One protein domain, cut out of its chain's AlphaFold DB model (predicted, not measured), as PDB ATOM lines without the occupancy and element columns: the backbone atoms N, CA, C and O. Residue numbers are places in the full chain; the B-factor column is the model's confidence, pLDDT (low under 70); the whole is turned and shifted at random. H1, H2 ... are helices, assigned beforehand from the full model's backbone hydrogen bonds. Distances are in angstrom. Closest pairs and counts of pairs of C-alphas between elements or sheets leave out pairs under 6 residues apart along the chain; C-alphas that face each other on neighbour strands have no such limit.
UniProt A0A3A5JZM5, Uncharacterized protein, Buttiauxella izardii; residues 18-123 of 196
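This is residues 18 to 123 of the 196 residues of an uncharacterized protein of Buttiauxella izardii (UniProt A0A3A5JZM5). One long helix, H4, makes the length of this domain; H3 folds back along its first part as a helical hairpin, H1 crosses the same part of H4, and the far part of H4, residues 107 to 123, sticks out as an arm. H2 is a small piece near the end of H3, reached by long links. The 106 printed residues hold four named helices, in the order H1, H2, H3, H4, and no named strand: all helix. The whole is loose, with a radius of gyration of the C-alphas of 18.4 A, and spans 64 by 31 by 22 A.

H4, residues 85 to 123, touches H3, residues 67 to 81, with its residues 85 to 99 alone; the closest C-alphas, of Ala 76 and Ala 88, are 4.2 A apart. This hairpin has a shallow tilt of 10 degrees, opposite ways. H1, residues 18 to 29, touches residues 89 to 101 of H4 at a steep tilt of 43 degrees, opposite ways; the closest C-alphas, of Ala 23 and Phe 96, are 4.9 A apart. H2, residues 45 to 55, is close to H3 but not clearly touching: the closest C-alphas, of Pro 45 and Leu 81, are 6.2 A apart. H1 and H3 are apart. Every O i to N i+4 pair is within hydrogen-bond range in H1, H2 and H3, and 34 of 35 in H4.

H4 measures 57.0 A from first to last C-alpha, ending at C-alpha 123 (307.633, 161.130, 335.383). H3 measures 21.0 A, H1 16.9 A and H2 15.3 A. H1 begins at C-alpha 18 (281.754, 169.207, 308.108).

The C-alphas farthest apart, of Glu 46 and Ala 123, are 64.0 A apart. The printed part has no cut. The links H1 to H2 and H2 to H3 are long, and H3 to H4 is tight. The pLDDT is under 70 at residues 61 to 65, 104, 107 to 108 and 110 to 111.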
ATOM      1  N   ASP A  18     281.860 167.835 307.611       70.62
ATOM      2  CA  ASP A  18     281.754 169.207 308.108       70.62
ATOM      3  C   ASP A  18     282.802 170.107 307.443       70.62
ATOM      4  O   ASP A  18     282.484 171.216 307.007       70.62
ATOM      5  N   PHE A  19     284.020 169.598 307.230       73.81
ATOM      6  CA  PHE A  19     285.043 170.313 306.461       73.81
ATOM      7  C   PHE A  19     284.710 170.410 304.976       73.81
ATOM      8  O   PHE A  19     284.982 171.444 304.372       73.81
ATOM      9  N   CYS A  20     284.088 169.384 304.386       72.00
ATOM     10  CA  CYS A  20     283.603 169.476 303.009       72.00
ATOM     11  C   CYS A  20     282.588 170.617 302.845       72.00
ATOM     12  O   CYS A  20     282.705 171.399 301.904       72.00
ATOM     13  N   ASN A  21     281.639 170.749 303.778       71.69
ATOM     14  CA  ASN A  21     280.628 171.807 303.743       71.69
ATOM     15  C   ASN A  21     281.245 173.204 303.937       71.69
ATOM     16  O   ASN A  21     280.893 174.139 303.217       71.69
ATOM     17  N   LEU A  22     282.185 173.353 304.879       71.56
ATOM     18  CA  LEU A  22     282.898 174.616 305.111       71.56
ATOM     19  C   LEU A  22     283.750 175.028 303.904       71.56
ATOM     20  O   LEU A  22     283.719 176.185 303.488       71.56
ATOM     21  N   ALA A  23     284.476 174.079 303.314       77.94
ATOM     22  CA  ALA A  23     285.286 174.316 302.125       77.94
ATOM     23  C   ALA A  23     284.430 174.658 300.896       77.94
ATOM     24  O   ALA A  23     284.824 175.483 300.070       77.94
ATOM     25  N   GLU A  24     283.252 174.045 300.776       76.00
ATOM     26  CA  GLU A  24     282.277 174.357 299.736       76.00
ATOM     27  C   GLU A  24     281.731 175.780 299.871       76.00
ATOM     28  O   GLU A  24     281.781 176.526 298.895       76.00
ATOM     29  N   ALA A  25     281.301 176.184 301.068       71.00
ATOM     30  CA  ALA A  25     280.843 177.550 301.322       71.00
ATOM     31  C   ALA A  25     281.942 178.586 301.019       71.00
ATOM     32  O   ALA A  25     281.707 179.543 300.281       71.00
ATOM     33  N   ALA A  26     283.167 178.349 301.501       71.19
ATOM     34  CA  ALA A  26     284.300 179.240 301.259       71.19
ATOM     35  C   ALA A  26     284.632 179.380 299.763       71.19
ATOM     36  O   ALA A  26     284.864 180.487 299.274       71.19
ATOM     37  N   ALA A  27     284.626 178.278 299.006       75.75
ATOM     38  CA  ALA A  27     284.878 178.317 297.566       75.75
ATOM     39  C   ALA A  27     283.773 179.044 296.786       75.75
ATOM     40  O   ALA A  27     284.067 179.705 295.792       75.75
ATOM     41  N   ASP A  28     282.521 178.911 297.219       72.62
ATOM     42  CA  ASP A  28     281.363 179.532 296.577       72.62
ATOM     43  C   ASP A  28     281.323 181.056 296.792       72.62
ATOM     44  O   ASP A  28     280.909 181.788 295.893       72.62
ATOM     45  N   GLU A  29     281.813 181.536 297.936       70.38
ATOM     46  CA  GLU A  29     281.929 182.967 298.257       70.38
ATOM     47  C   GLU A  29     283.203 183.618 297.681       70.38
ATOM     48  O   GLU A  29     283.305 184.845 297.584       70.38
ATOM     49  N   THR A  30     284.185 182.811 297.270       74.06
ATOM     50  CA  THR A  30     285.485 183.305 296.805       74.06
ATOM     51  C   THR A  30     285.425 183.805 295.363       74.06
ATOM     52  O   THR A  30     285.162 183.059 294.421       74.06
ATOM     53  N   THR A  31     285.790 185.074 295.168       74.00
ATOM     54  CA  THR A  31     286.071 185.645 293.844       74.00
ATOM     55  C   THR A  31     287.577 185.814 293.664       74.00
ATOM     56  O   THR A  31     288.204 186.578 294.398       74.00
ATOM     57  N   LEU A  32     288.167 185.132 292.677       76.19
ATOM     58  CA  LEU A  32     289.588 185.288 292.356       76.19
ATOM     59  C   LEU A  32     289.833 186.536 291.504       76.19
ATOM     60  O   LEU A  32     289.131 186.795 290.525       76.19
ATOM     61  N   TYR A  33     290.873 187.282 291.861       78.81
ATOM     62  CA  TYR A  33     291.379 188.426 291.111       78.81
ATOM     63  C   TYR A  33     292.901 188.505 291.246       78.81
ATOM     64  O   TYR A  33     293.480 188.046 292.232       78.81
ATOM     65  N   PHE A  34     293.557 189.110 290.259       82.69
ATOM     66  CA  PHE A  34     295.009 189.276 290.241       82.69
ATOM     67  C   PHE A  34     295.369 190.702 290.630       82.69
ATOM     68  O   PHE A  34     294.681 191.646 290.247       82.69
ATOM     69  N   ARG A  35     296.455 190.877 291.385       80.44
ATOM     70  CA  ARG A  35     296.946 192.201 291.784       80.44
ATOM     71  C   ARG A  35     298.449 192.316 291.607       80.44
ATOM     72  O   ARG A  35     299.190 191.360 291.829       80.44
ATOM     73  N   ASN A  36     298.907 193.513 291.271       80.56
ATOM     74  CA  ASN A  36     300.321 193.841 291.304       80.56
ATOM     75  C   ASN A  36     300.781 193.898 292.770       80.56
ATOM     76  O   ASN A  36     300.214 194.641 293.570       80.56
ATOM     77  N   LYS A  37     301.812 193.127 293.130       74.56
ATOM     78  CA  LYS A  37     302.311 193.045 294.514       74.56
ATOM     79  C   LYS A  37     302.873 194.365 295.053       74.56
ATOM     80  O   LYS A  37     302.791 194.603 296.250       74.56
ATOM     81  N   VAL A  38     303.441 195.204 294.187       73.62
ATOM     82  CA  VAL A  38     304.082 196.473 294.566       73.62
ATOM     83  C   VAL A  38     303.052 197.594 294.660       73.62
ATOM     84  O   VAL A  38     303.073 198.382 295.598       73.62
ATOM     85  N   THR A  39     302.138 197.673 293.691       76.50
ATOM     86  CA  THR A  39     301.181 198.786 293.602       76.50
ATOM     87  C   THR A  39     299.807 198.464 294.186       76.50
ATOM     88  O   THR A  39     298.968 199.357 294.273       76.50
ATOM     89  N   GLY A  40     299.526 197.197 294.508       73.00
ATOM     90  CA  GLY A  40     298.238 196.710 295.017       73.00
ATOM     91  C   GLY A  40     297.080 196.747 294.013       73.00
ATOM     92  O   GLY A  40     295.990 196.268 294.316       73.00
ATOM     93  N   LYS A  41     297.296 197.307 292.817       77.50
ATOM     94  CA  LYS A  41     296.256 197.487 291.796       77.50
ATOM     95  C   LYS A  41     295.847 196.150 291.191       77.50
ATOM     96  O   LYS A  41     296.709 195.320 290.903       77.50
ATOM     97  N   VAL A  42     294.546 195.992 290.954       80.62
ATOM     98  CA  VAL A  42     293.992 194.850 290.218       80.62
ATOM     99  C   VAL A  42     294.530 194.862 288.791       80.62
ATOM    100  O   VAL A  42     294.589 195.915 288.152       80.62
ATOM    101  N   VAL A  43     294.941 193.693 288.313       83.06
ATOM    102  CA  VAL A  43     295.489 193.488 286.974       83.06
ATOM    103  C   VAL A  43     294.477 192.676 286.159       83.06
ATOM    104  O   VAL A  43     294.045 191.621 286.631       83.06
ATOM    105  N   PRO A  44     294.079 193.152 284.965       85.38
ATOM    106  CA  PRO A  44     293.197 192.413 284.067       85.38
ATOM    107  C   PRO A  44     293.781 191.051 283.647       85.38
ATOM    108  O   PRO A  44     295.001 190.945 283.484       85.38
ATOM    109  N   PRO A  45     292.938 190.023 283.431       85.19
ATOM    110  CA  PRO A  45     293.363 188.686 283.004       85.19
ATOM    111  C   PRO A  45     294.270 188.664 281.769       85.19
ATOM    112  O   PRO A  45     295.204 187.870 281.708       85.19
ATOM    113  N   GLU A  46     294.030 189.552 280.806       88.75
ATOM    114  CA  GLU A  46     294.752 189.608 279.532       88.75
ATOM    115  C   GLU A  46     296.229 189.950 279.749       88.75
ATOM    116  O   GLU A  46     297.114 189.310 279.186       88.75
ATOM    117  N   ILE A  47     296.496 190.901 280.647       88.25
ATOM    118  CA  ILE A  47     297.856 191.322 281.009       88.25
ATOM    119  C   ILE A  47     298.580 190.205 281.775       88.25
ATOM    120  O   ILE A  47     299.791 190.032 281.646       88.25
ATOM    121  N   ILE A  48     297.845 189.433 282.581       87.00
ATOM    122  CA  ILE A  48     298.414 188.294 283.308       87.00
ATOM    123  C   ILE A  48     298.800 187.172 282.345       87.00
ATOM    124  O   ILE A  48     299.888 186.620 282.486       87.00
ATOM    125  N   LEU A  49     297.949 186.857 281.367       88.38
ATOM    126  CA  LEU A  49     298.245 185.855 280.341       88.38
ATOM    127  C   LEU A  49     299.500 186.227 279.545       88.38
ATOM    128  O   LEU A  49     300.413 185.411 279.451       88.38
ATOM    129  N   GLU A  50     299.590 187.472 279.073       89.81
ATOM    130  CA  GLU A  50     300.772 187.975 278.360       89.81
ATOM    131  C   GLU A  50     302.044 187.860 279.220       89.81
ATOM    132  O   GLU A  50     303.094 187.410 278.759       89.81
ATOM    133  N   TRP A  51     301.955 188.202 280.507       88.38
ATOM    134  CA  TRP A  51     303.085 188.074 281.426       88.38
ATOM    135  C   TRP A  51     303.521 186.616 281.642       88.38
ATOM    136  O   TRP A  51     304.726 186.342 281.686       88.38
ATOM    137  N   ILE A  52     302.574 185.678 281.759       89.62
ATOM    138  CA  ILE A  52     302.870 184.241 281.876       89.62
ATOM    139  C   ILE A  52     303.574 183.753 280.606       89.62
ATOM    140  O   ILE A  52     304.596 183.076 280.705       89.62
ATOM    141  N   GLU A  53     303.076 184.124 279.426       90.56
ATOM    142  CA  GLU A  53     303.671 183.741 278.139       90.56
ATOM    143  C   GLU A  53     305.104 184.263 277.986       90.56
ATOM    144  O   GLU A  53     305.992 183.523 277.558       90.56
ATOM    145  N   LEU A  54     305.356 185.512 278.386       91.75
ATOM    146  CA  LEU A  54     306.677 186.139 278.279       91.75
ATOM    147  C   LEU A  54     307.691 185.599 279.294       91.75
ATOM    148  O   LEU A  54     308.888 185.550 279.006       91.75
ATOM    149  N   THR A  55     307.247 185.248 280.501       90.06
ATOM    150  CA  THR A  55     308.157 184.923 281.615       90.06
ATOM    151  C   THR A  55     308.217 183.441 281.963       90.06
ATOM    152  O   THR A  55     309.151 183.022 282.650       90.06
ATOM    153  N   GLY A  56     307.224 182.653 281.539       85.62
ATOM    154  CA  GLY A  56     307.032 181.265 281.957       85.62
ATOM    155  C   GLY A  56     306.685 181.106 283.442       85.62
ATOM    156  O   GLY A  56     306.799 180.004 283.977       85.62
ATOM    157  N   ARG A  57     306.319 182.191 284.136       83.44
ATOM    158  CA  ARG A  57     306.039 182.193 285.580       83.44
ATOM    159  C   ARG A  57     304.549 182.285 285.845       83.44
ATOM    160  O   ARG A  57     303.826 182.945 285.110       83.44
ATOM    161  N   THR A  58     304.101 181.675 286.935       83.00
ATOM    162  CA  THR A  58     302.716 181.762 287.405       83.00
ATOM    163  C   THR A  58     302.571 182.838 288.481       83.00
ATOM    164  O   THR A  58     303.519 183.087 289.231       83.00
ATOM    165  N   PRO A  59     301.397 183.484 288.598       80.12
ATOM    166  CA  PRO A  59     301.114 184.382 289.708       80.12
ATOM    167  C   PRO A  59     301.256 183.650 291.043       80.12
ATOM    168  O   PRO A  59     300.726 182.557 291.218       80.12
ATOM    169  N   GLU A  60     301.965 184.258 291.988       72.06
ATOM    170  CA  GLU A  60     302.137 183.686 293.322       72.06
ATOM    171  C   GLU A  60     300.923 183.991 294.203       72.06
ATOM    172  O   GLU A  60     300.534 185.157 294.359       72.06
ATOM    173  N   TYR A  61     300.373 182.955 294.832       68.94
ATOM    174  CA  TYR A  61     299.388 183.103 295.894       68.94
ATOM    175  C   TYR A  61     300.070 183.522 297.208       68.94
ATOM    176  O   TYR A  61     301.101 182.971 297.592       68.94
ATOM    177  N   THR A  62     299.523 184.521 297.909       60.22
ATOM    178  CA  THR A  62     300.038 184.928 299.228       60.22
ATOM    179  C   THR A  62     299.548 183.963 300.312       60.22
ATOM    180  O   THR A  62     298.367 183.960 300.637       60.22
ATOM    181  N   HIS A  63     300.507 183.170 300.796       59.91
ATOM    182  CA  HIS A  63     300.500 182.038 301.735       59.91
ATOM    183  C   HIS A  63     299.300 181.840 302.684       59.91
ATOM    184  O   HIS A  63     298.973 182.702 303.500       59.91
ATOM    185  N   THR A  64     298.763 180.618 302.659       61.41
ATOM    186  CA  THR A  64     298.270 179.874 303.837       61.41
ATOM    187  C   THR A  64     299.400 178.982 304.375       61.41
ATOM    188  O   THR A  64     300.316 178.677 303.617       61.41
ATOM    189  N   ASP A  65     299.364 178.507 305.622       69.75
ATOM    190  CA  ASP A  65     300.425 177.648 306.205       69.75
ATOM    191  C   ASP A  65     300.536 176.237 305.571       69.75
ATOM    192  O   ASP A  65     301.327 175.406 306.010       69.75
ATOM    193  N   CYS A  66     299.766 175.954 304.512       80.50
ATOM    194  CA  CYS A  66     299.781 174.695 303.773       80.50
ATOM    195  C   CYS A  66     300.209 174.913 302.310       80.50
ATOM    196  O   CYS A  66     299.430 175.404 301.488       80.50
ATOM    197  N   ASP A  67     301.423 174.477 301.962       84.12
ATOM    198  CA  ASP A  67     301.966 174.576 300.596       84.12
ATOM    199  C   ASP A  67     301.077 173.870 299.563       84.12
ATOM    200  O   ASP A  67     300.775 174.428 298.511       84.12
ATOM    201  N   ALA A  68     300.557 172.686 299.899       87.00
ATOM    202  CA  ALA A  68     299.659 171.945 299.016       87.00
ATOM    203  C   ALA A  68     298.342 172.699 298.748       87.00
ATOM    204  O   ALA A  68     297.815 172.658 297.635       87.00
ATOM    205  N   ALA A  69     297.809 173.417 299.743       86.62
ATOM    206  CA  ALA A  69     296.643 174.272 299.548       86.62
ATOM    207  C   ALA A  69     296.991 175.479 298.663       86.62
ATOM    208  O   ALA A  69     296.231 175.798 297.747       86.62
ATOM    209  N   ASN A  70     298.157 176.101 298.868       85.25
ATOM    210  CA  ASN A  70     298.631 177.228 298.056       85.25
ATOM    211  C   ASN A  70     298.813 176.848 296.576       85.25
ATOM    212  O   ASN A  70     298.424 177.614 295.684       85.25
ATOM    213  N   ASP A  71     299.343 175.655 296.305       88.62
ATOM    214  CA  ASP A  71     299.499 175.123 294.947       88.62
ATOM    215  C   ASP A  71     298.143 174.930 294.263       88.62
ATOM    216  O   ASP A  71     297.953 175.329 293.109       88.62
ATOM    217  N   LEU A  72     297.158 174.383 294.982       91.50
ATOM    218  CA  LEU A  72     295.801 174.221 294.459       91.50
ATOM    219  C   LEU A  72     295.100 175.569 294.237       91.50
ATOM    220  O   LEU A  72     294.388 175.723 293.244       91.50
ATOM    221  N   MET A  73     295.321 176.567 295.096       88.00
ATOM    222  CA  MET A  73     294.794 177.924 294.888       88.00
ATOM    223  C   MET A  73     295.404 178.577 293.645       88.00
ATOM    224  O   MET A  73     294.683 179.174 292.839       88.00
ATOM    225  N   THR A  74     296.707 178.395 293.430       89.19
ATOM    226  CA  THR A  74     297.394 178.844 292.211       89.19
ATOM    227  C   THR A  74     296.839 178.132 290.975       89.19
ATOM    228  O   THR A  74     296.486 178.783 289.988       89.19
ATOM    229  N   ALA A  75     296.665 176.809 291.031       91.56
ATOM    230  CA  ALA A  75     296.077 176.032 289.941       91.56
ATOM    231  C   ALA A  75     294.638 176.471 289.625       91.56
ATOM    232  O   ALA A  75     294.271 176.598 288.456       91.56
ATOM    233  N   ALA A  76     293.823 176.751 290.644       90.62
ATOM    234  CA  ALA A  76     292.473 177.262 290.449       90.62
ATOM    235  C   ALA A  76     292.459 178.636 289.762       90.62
ATOM    236  O   ALA A  76     291.657 178.854 288.852       90.62
ATOM    237  N   ALA A  77     293.373 179.533 290.141       87.50
ATOM    238  CA  ALA A  77     293.507 180.842 289.507       87.50
ATOM    239  C   ALA A  77     293.872 180.728 288.022       87.50
ATOM    240  O   ALA A  77     293.263 181.403 287.192       87.50
ATOM    241  N   LEU A  78     294.793 179.829 287.666       91.19
ATOM    242  CA  LEU A  78     295.147 179.560 286.268       91.19
ATOM    243  C   LEU A  78     293.974 178.956 285.488       91.19
ATOM    244  O   LEU A  78     293.675 179.387 284.375       91.19
ATOM    245  N   LEU A  79     293.257 177.997 286.077       92.56
ATOM    246  CA  LEU A  79     292.064 177.416 285.460       92.56
ATOM    247  C   LEU A  79     291.001 178.484 285.184       92.56
ATOM    248  O   LEU A  79     290.405 178.489 284.107       92.56
ATOM    249  N   GLN A  80     290.787 179.412 286.120       88.81
ATOM    250  CA  GLN A  80     289.849 180.514 285.930       88.81
ATOM    251  C   GLN A  80     290.316 181.487 284.845       88.81
ATOM    252  O   GLN A  80     289.495 181.909 284.027       88.81
ATOM    253  N   LEU A  81     291.616 181.796 284.804       88.75
ATOM    254  CA  LEU A  81     292.240 182.647 283.788       88.75
ATOM    255  C   LEU A  81     292.014 182.099 282.369       88.75
ATOM    256  O   LEU A  81     291.701 182.854 281.454       88.75
ATOM    257  N   HIS A  82     292.082 180.775 282.207       89.62
ATOM    258  CA  HIS A  82     291.826 180.083 280.938       89.62
ATOM    259  C   HIS A  82     290.344 179.735 280.694       89.62
ATOM    260  O   HIS A  82     290.018 179.046 279.730       89.62
ATOM    261  N   GLY A  83     289.424 180.197 281.547       89.38
ATOM    262  CA  GLY A  83     287.980 180.024 281.356       89.38
ATOM    263  C   GLY A  83     287.397 178.696 281.856       89.38
ATOM    264  O   GLY A  83     286.188 178.486 281.743       89.38
ATOM    265  N   TYR A  84     288.190 177.827 282.486       92.88
ATOM    266  CA  TYR A  84     287.738 176.573 283.101       92.88
ATOM    267  C   TYR A  84     287.083 176.807 284.473       92.88
ATOM    268  O   TYR A  84     287.516 176.262 285.490       92.88
ATOM    269  N   LYS A  85     286.019 177.617 284.510       89.12
ATOM    270  CA  LYS A  85     285.378 178.112 285.745       89.12
ATOM    271  C   LYS A  85     284.920 176.994 286.689       89.12
ATOM    272  O   LYS A  85     285.202 177.046 287.881       89.12
ATOM    273  N   GLU A  86     284.283 175.953 286.153       90.44
ATOM    274  CA  GLU A  86     283.827 174.805 286.952       90.44
ATOM    275  C   GLU A  86     284.990 174.040 287.587       90.44
ATOM    276  O   GLU A  86     284.921 173.622 288.743       90.44
ATOM    277  N   GLN A  87     286.083 173.872 286.839       93.12
ATOM    278  CA  GLN A  87     287.257 173.173 287.344       93.12
ATOM    279  C   GLN A  87     287.997 174.027 288.369       93.12
ATOM    280  O   GLN A  87     288.382 173.509 289.411       93.12
ATOM    281  N   ALA A  88     288.121 175.335 288.127       90.19
ATOM    282  CA  ALA A  88     288.676 176.281 289.090       90.19
ATOM    283  C   ALA A  88     287.927 176.218 290.430       90.19
ATOM    284  O   ALA A  88     288.553 176.067 291.479       90.19
ATOM    285  N   LYS A  89     286.588 176.227 290.394       88.38
ATOM    286  CA  LYS A  89     285.743 176.134 291.592       88.38
ATOM    287  C   LYS A  89     285.954 174.823 292.352       88.38
ATOM    288  O   LYS A  89     286.114 174.832 293.570       88.38
ATOM    289  N   LYS A  90     286.002 173.684 291.652       91.88
ATOM    290  CA  LYS A  90     286.291 172.380 292.279       91.88
ATOM    291  C   LYS A  90     287.679 172.347 292.916       91.88
ATOM    292  O   LYS A  90     287.813 171.849 294.033       91.88
ATOM    293  N   THR A  91     288.684 172.894 292.239       93.56
ATOM    294  CA  THR A  91     290.053 172.977 292.758       93.56
ATOM    295  C   THR A  91     290.124 173.869 294.003       93.56
ATOM    296  O   THR A  91     290.748 173.471 294.983       93.56
ATOM    297  N   LEU A  92     289.405 175.001 294.033       87.12
ATOM    298  CA  LEU A  92     289.290 175.847 295.233       87.12
ATOM    299  C   LEU A  92     288.691 175.094 296.421       87.12
ATOM    300  O   LEU A  92     289.239 175.171 297.517       87.12
ATOM    301  N   LYS A  93     287.620 174.318 296.209       89.56
ATOM    302  CA  LYS A  93     287.028 173.486 297.274       89.56
ATOM    303  C   LYS A  93     288.061 172.545 297.896       89.56
ATOM    304  O   LYS A  93     288.110 172.399 299.110       89.56
ATOM    305  N   HIS A  94     288.916 171.938 297.075       90.44
ATOM    306  CA  HIS A  94     289.957 171.035 297.573       90.44
ATOM    307  C   HIS A  94     291.054 171.791 298.330       90.44
ATOM    308  O   HIS A  94     291.514 171.312 299.363       90.44
ATOM    309  N   ALA A  95     291.434 172.983 297.863       88.12
ATOM    310  CA  ALA A  95     292.398 173.824 298.561       88.12
ATOM    311  C   ALA A  95     291.906 174.231 299.960       88.12
ATOM    312  O   ALA A  95     292.625 174.049 300.941       88.12
ATOM    313  N   PHE A  96     290.661 174.710 300.069       83.12
ATOM    314  CA  PHE A  96     290.067 175.074 301.359       83.12
ATOM    315  C   PHE A  96     289.900 173.869 302.282       83.12
ATOM    316  O   PHE A  96     290.148 173.976 303.480       83.12
ATOM    317  N   TYR A  97     289.549 172.706 301.733       85.50
ATOM    318  CA  TYR A  97     289.475 171.474 302.509       85.50
ATOM    319  C   TYR A  97     290.828 171.109 303.141       85.50
ATOM    320  O   TYR A  97     290.888 170.840 304.341       85.50
ATOM    321  N   LEU A  98     291.924 171.162 302.369       86.25
ATOM    322  CA  LEU A  98     293.273 170.926 302.899       86.25
ATOM    323  C   LEU A  98     293.667 171.961 303.952       86.25
ATOM    324  O   LEU A  98     294.259 171.601 304.966       86.25
ATOM    325  N   GLN A  99     293.304 173.227 303.749       80.69
ATOM    326  CA  GLN A  99     293.562 174.281 304.726       80.69
ATOM    327  C   GLN A  99     292.829 174.023 306.054       80.69
ATOM    328  O   GLN A  99     293.428 174.161 307.121       80.69
ATOM    329  N   CYS A 100     291.559 173.603 306.003       77.94
ATOM    330  CA  CYS A 100     290.798 173.220 307.195       77.94
ATOM    331  C   CYS A 100     291.433 172.027 307.917       77.94
ATOM    332  O   CYS A 100     291.552 172.050 309.141       77.94
ATOM    333  N   LEU A 101     291.874 171.007 307.174       81.06
ATOM    334  CA  LEU A 101     292.560 169.855 307.754       81.06
ATOM    335  C   LEU A 101     293.861 170.265 308.454       81.06
ATOM    336  O   LEU A 101     294.019 169.968 309.639       81.06
ATOM    337  N   HIS A 102     294.739 171.000 307.769       79.00
ATOM    338  CA  HIS A 102     296.030 171.427 308.317       79.00
ATOM    339  C   HIS A 102     295.886 172.267 309.589       79.00
ATOM    340  O   HIS A 102     296.549 171.985 310.584       79.00
ATOM    341  N   ALA A 103     294.944 173.217 309.611       70.88
ATOM    342  CA  ALA A 103     294.681 174.027 310.801       70.88
ATOM    343  C   ALA A 103     294.316 173.172 312.034       70.88
ATOM    344  O   ALA A 103     294.643 173.524 313.168       70.88
ATOM    345  N   THR A 104     293.651 172.029 311.831       68.69
ATOM    346  CA  THR A 104     293.325 171.103 312.927       68.69
ATOM    347  C   THR A 104     294.459 170.149 313.281       68.69
ATOM    348  O   THR A 104     294.571 169.760 314.446       68.69
ATOM    349  N   GLU A 105     295.308 169.771 312.325       72.31
ATOM    350  CA  GLU A 105     296.491 168.953 312.593       72.31
ATOM    351  C   GLU A 105     297.483 169.689 313.488       72.31
ATOM    352  O   GLU A 105     297.909 169.116 314.492       72.31
ATOM    353  N   ASP A 106     297.749 170.965 313.217       72.50
ATOM    354  CA  ASP A 106     298.636 171.786 314.048       72.50
ATOM    355  C   ASP A 106     298.113 171.901 315.487       72.50
ATOM    356  O   ASP A 106     298.848 171.670 316.450       72.50
ATOM    357  N   GLY A 107     296.806 172.135 315.657       68.38
ATOM    358  CA  GLY A 107     296.178 172.150 316.982       68.38
ATOM    359  C   GLY A 107     296.245 170.795 317.704       68.38
ATOM    360  O   GLY A 107     296.423 170.733 318.926       68.38
ATOM    361  N   ARG A 108     296.137 169.680 316.968       68.62
ATOM    362  CA  ARG A 108     296.276 168.324 317.529       68.62
ATOM    363  C   ARG A 108     297.720 168.012 317.911       68.62
ATOM    364  O   ARG A 108     297.933 167.374 318.946       68.62
ATOM    365  N   LEU A 109     298.689 168.452 317.112       75.56
ATOM    366  CA  LEU A 109     300.115 168.324 317.404       75.56
ATOM    367  C   LEU A 109     300.481 169.112 318.664       75.56
ATOM    368  O   LEU A 109     301.087 168.541 319.570       75.56
ATOM    369  N   GLU A 110     300.014 170.354 318.796       69.31
ATOM    370  CA  GLU A 110     300.253 171.168 319.995       69.31
ATOM    371  C   GLU A 110     299.689 170.498 321.266       69.31
ATOM    372  O   GLU A 110     300.327 170.473 322.326       69.31
ATOM    373  N   LEU A 111     298.499 169.893 321.177       63.81
ATOM    374  CA  LEU A 111     297.900 169.149 322.289       63.81
ATOM    375  C   LEU A 111     298.705 167.888 322.652       63.81
ATOM    376  O   LEU A 111     298.877 167.574 323.838       63.81
ATOM    377  N   LEU A 112     299.197 167.164 321.646       70.88
ATOM    378  CA  LEU A 112     300.073 166.004 321.817       70.88
ATOM    379  C   LEU A 112     301.386 166.399 322.498       70.88
ATOM    380  O   LEU A 112     301.788 165.746 323.463       70.88
ATOM    381  N   GLU A 113     302.015 167.489 322.064       73.38
ATOM    382  CA  GLU A 113     303.239 168.018 322.667       73.38
ATOM    383  C   GLU A 113     303.028 168.417 324.126       73.38
ATOM    384  O   GLU A 113     303.793 167.993 325.000       73.38
ATOM    385  N   LYS A 114     301.952 169.157 324.426       71.50
ATOM    386  CA  LYS A 114     301.590 169.526 325.806       71.50
ATOM    387  C   LYS A 114     301.372 168.294 326.678       71.50
ATOM    388  O   LYS A 114     301.846 168.243 327.816       71.50
ATOM    389  N   THR A 115     300.693 167.284 326.144       71.50
ATOM    390  CA  THR A 115     300.428 166.028 326.854       71.50
ATOM    391  C   THR A 115     301.722 165.255 327.113       71.50
ATOM    392  O   THR A 115     301.959 164.805 328.236       71.50
ATOM    393  N   LEU A 116     302.601 165.149 326.115       76.62
ATOM    394  CA  LEU A 116     303.894 164.477 326.239       76.62
ATOM    395  C   LEU A 116     304.817 165.204 327.226       76.62
ATOM    396  O   LEU A 116     305.485 164.565 328.042       76.62
ATOM    397  N   GLN A 117     304.823 166.536 327.196       80.88
ATOM    398  CA  GLN A 117     305.591 167.353 328.127       80.88
ATOM    399  C   GLN A 117     305.071 167.211 329.561       80.88
ATOM    400  O   GLN A 117     305.867 167.012 330.481       80.88
ATOM    401  N   SER A 118     303.751 167.231 329.755       75.69
ATOM    402  CA  SER A 118     303.123 166.978 331.057       75.69
ATOM    403  C   SER A 118     303.468 165.580 331.582       75.69
ATOM    404  O   SER A 118     303.910 165.435 332.723       75.69
ATOM    405  N   ALA A 119     303.390 164.549 330.734       75.38
ATOM    406  CA  ALA A 119     303.770 163.185 331.099       75.38
ATOM    407  C   ALA A 119     305.255 163.077 331.497       75.38
ATOM    408  O   ALA A 119     305.581 162.447 332.507       75.38
ATOM    409  N   LYS A 120     306.161 163.739 330.761       78.56
ATOM    410  CA  LYS A 120     307.588 163.823 331.120       78.56
ATOM    411  C   LYS A 120     307.792 164.510 332.468       78.56
ATOM    412  O   LYS A 120     308.518 163.984 333.310       78.56
ATOM    413  N   GLN A 121     307.147 165.651 332.698       77.31
ATOM    414  CA  GLN A 121     307.247 166.381 333.963       77.31
ATOM    415  C   GLN A 121     306.712 165.558 335.137       77.31
ATOM    416  O   GLN A 121     307.358 165.503 336.181       77.31
ATOM    417  N   GLN A 122     305.593 164.854 334.960       73.94
ATOM    418  CA  GLN A 122     305.066 163.931 335.967       73.94
ATOM    419  C   GLN A 122     306.036 162.779 336.248       73.94
ATOM    420  O   GLN A 122     306.258 162.440 337.410       73.94
ATOM    421  N   ALA A 123     306.642 162.190 335.214       74.12
ATOM    422  CA  ALA A 123     307.633 161.130 335.383       74.12
ATOM    423  C   ALA A 123     308.871 161.624 336.150       74.12
ATOM    424  O   ALA A 123     309.354 160.930 337.044       74.12
TER     425      ALA A 123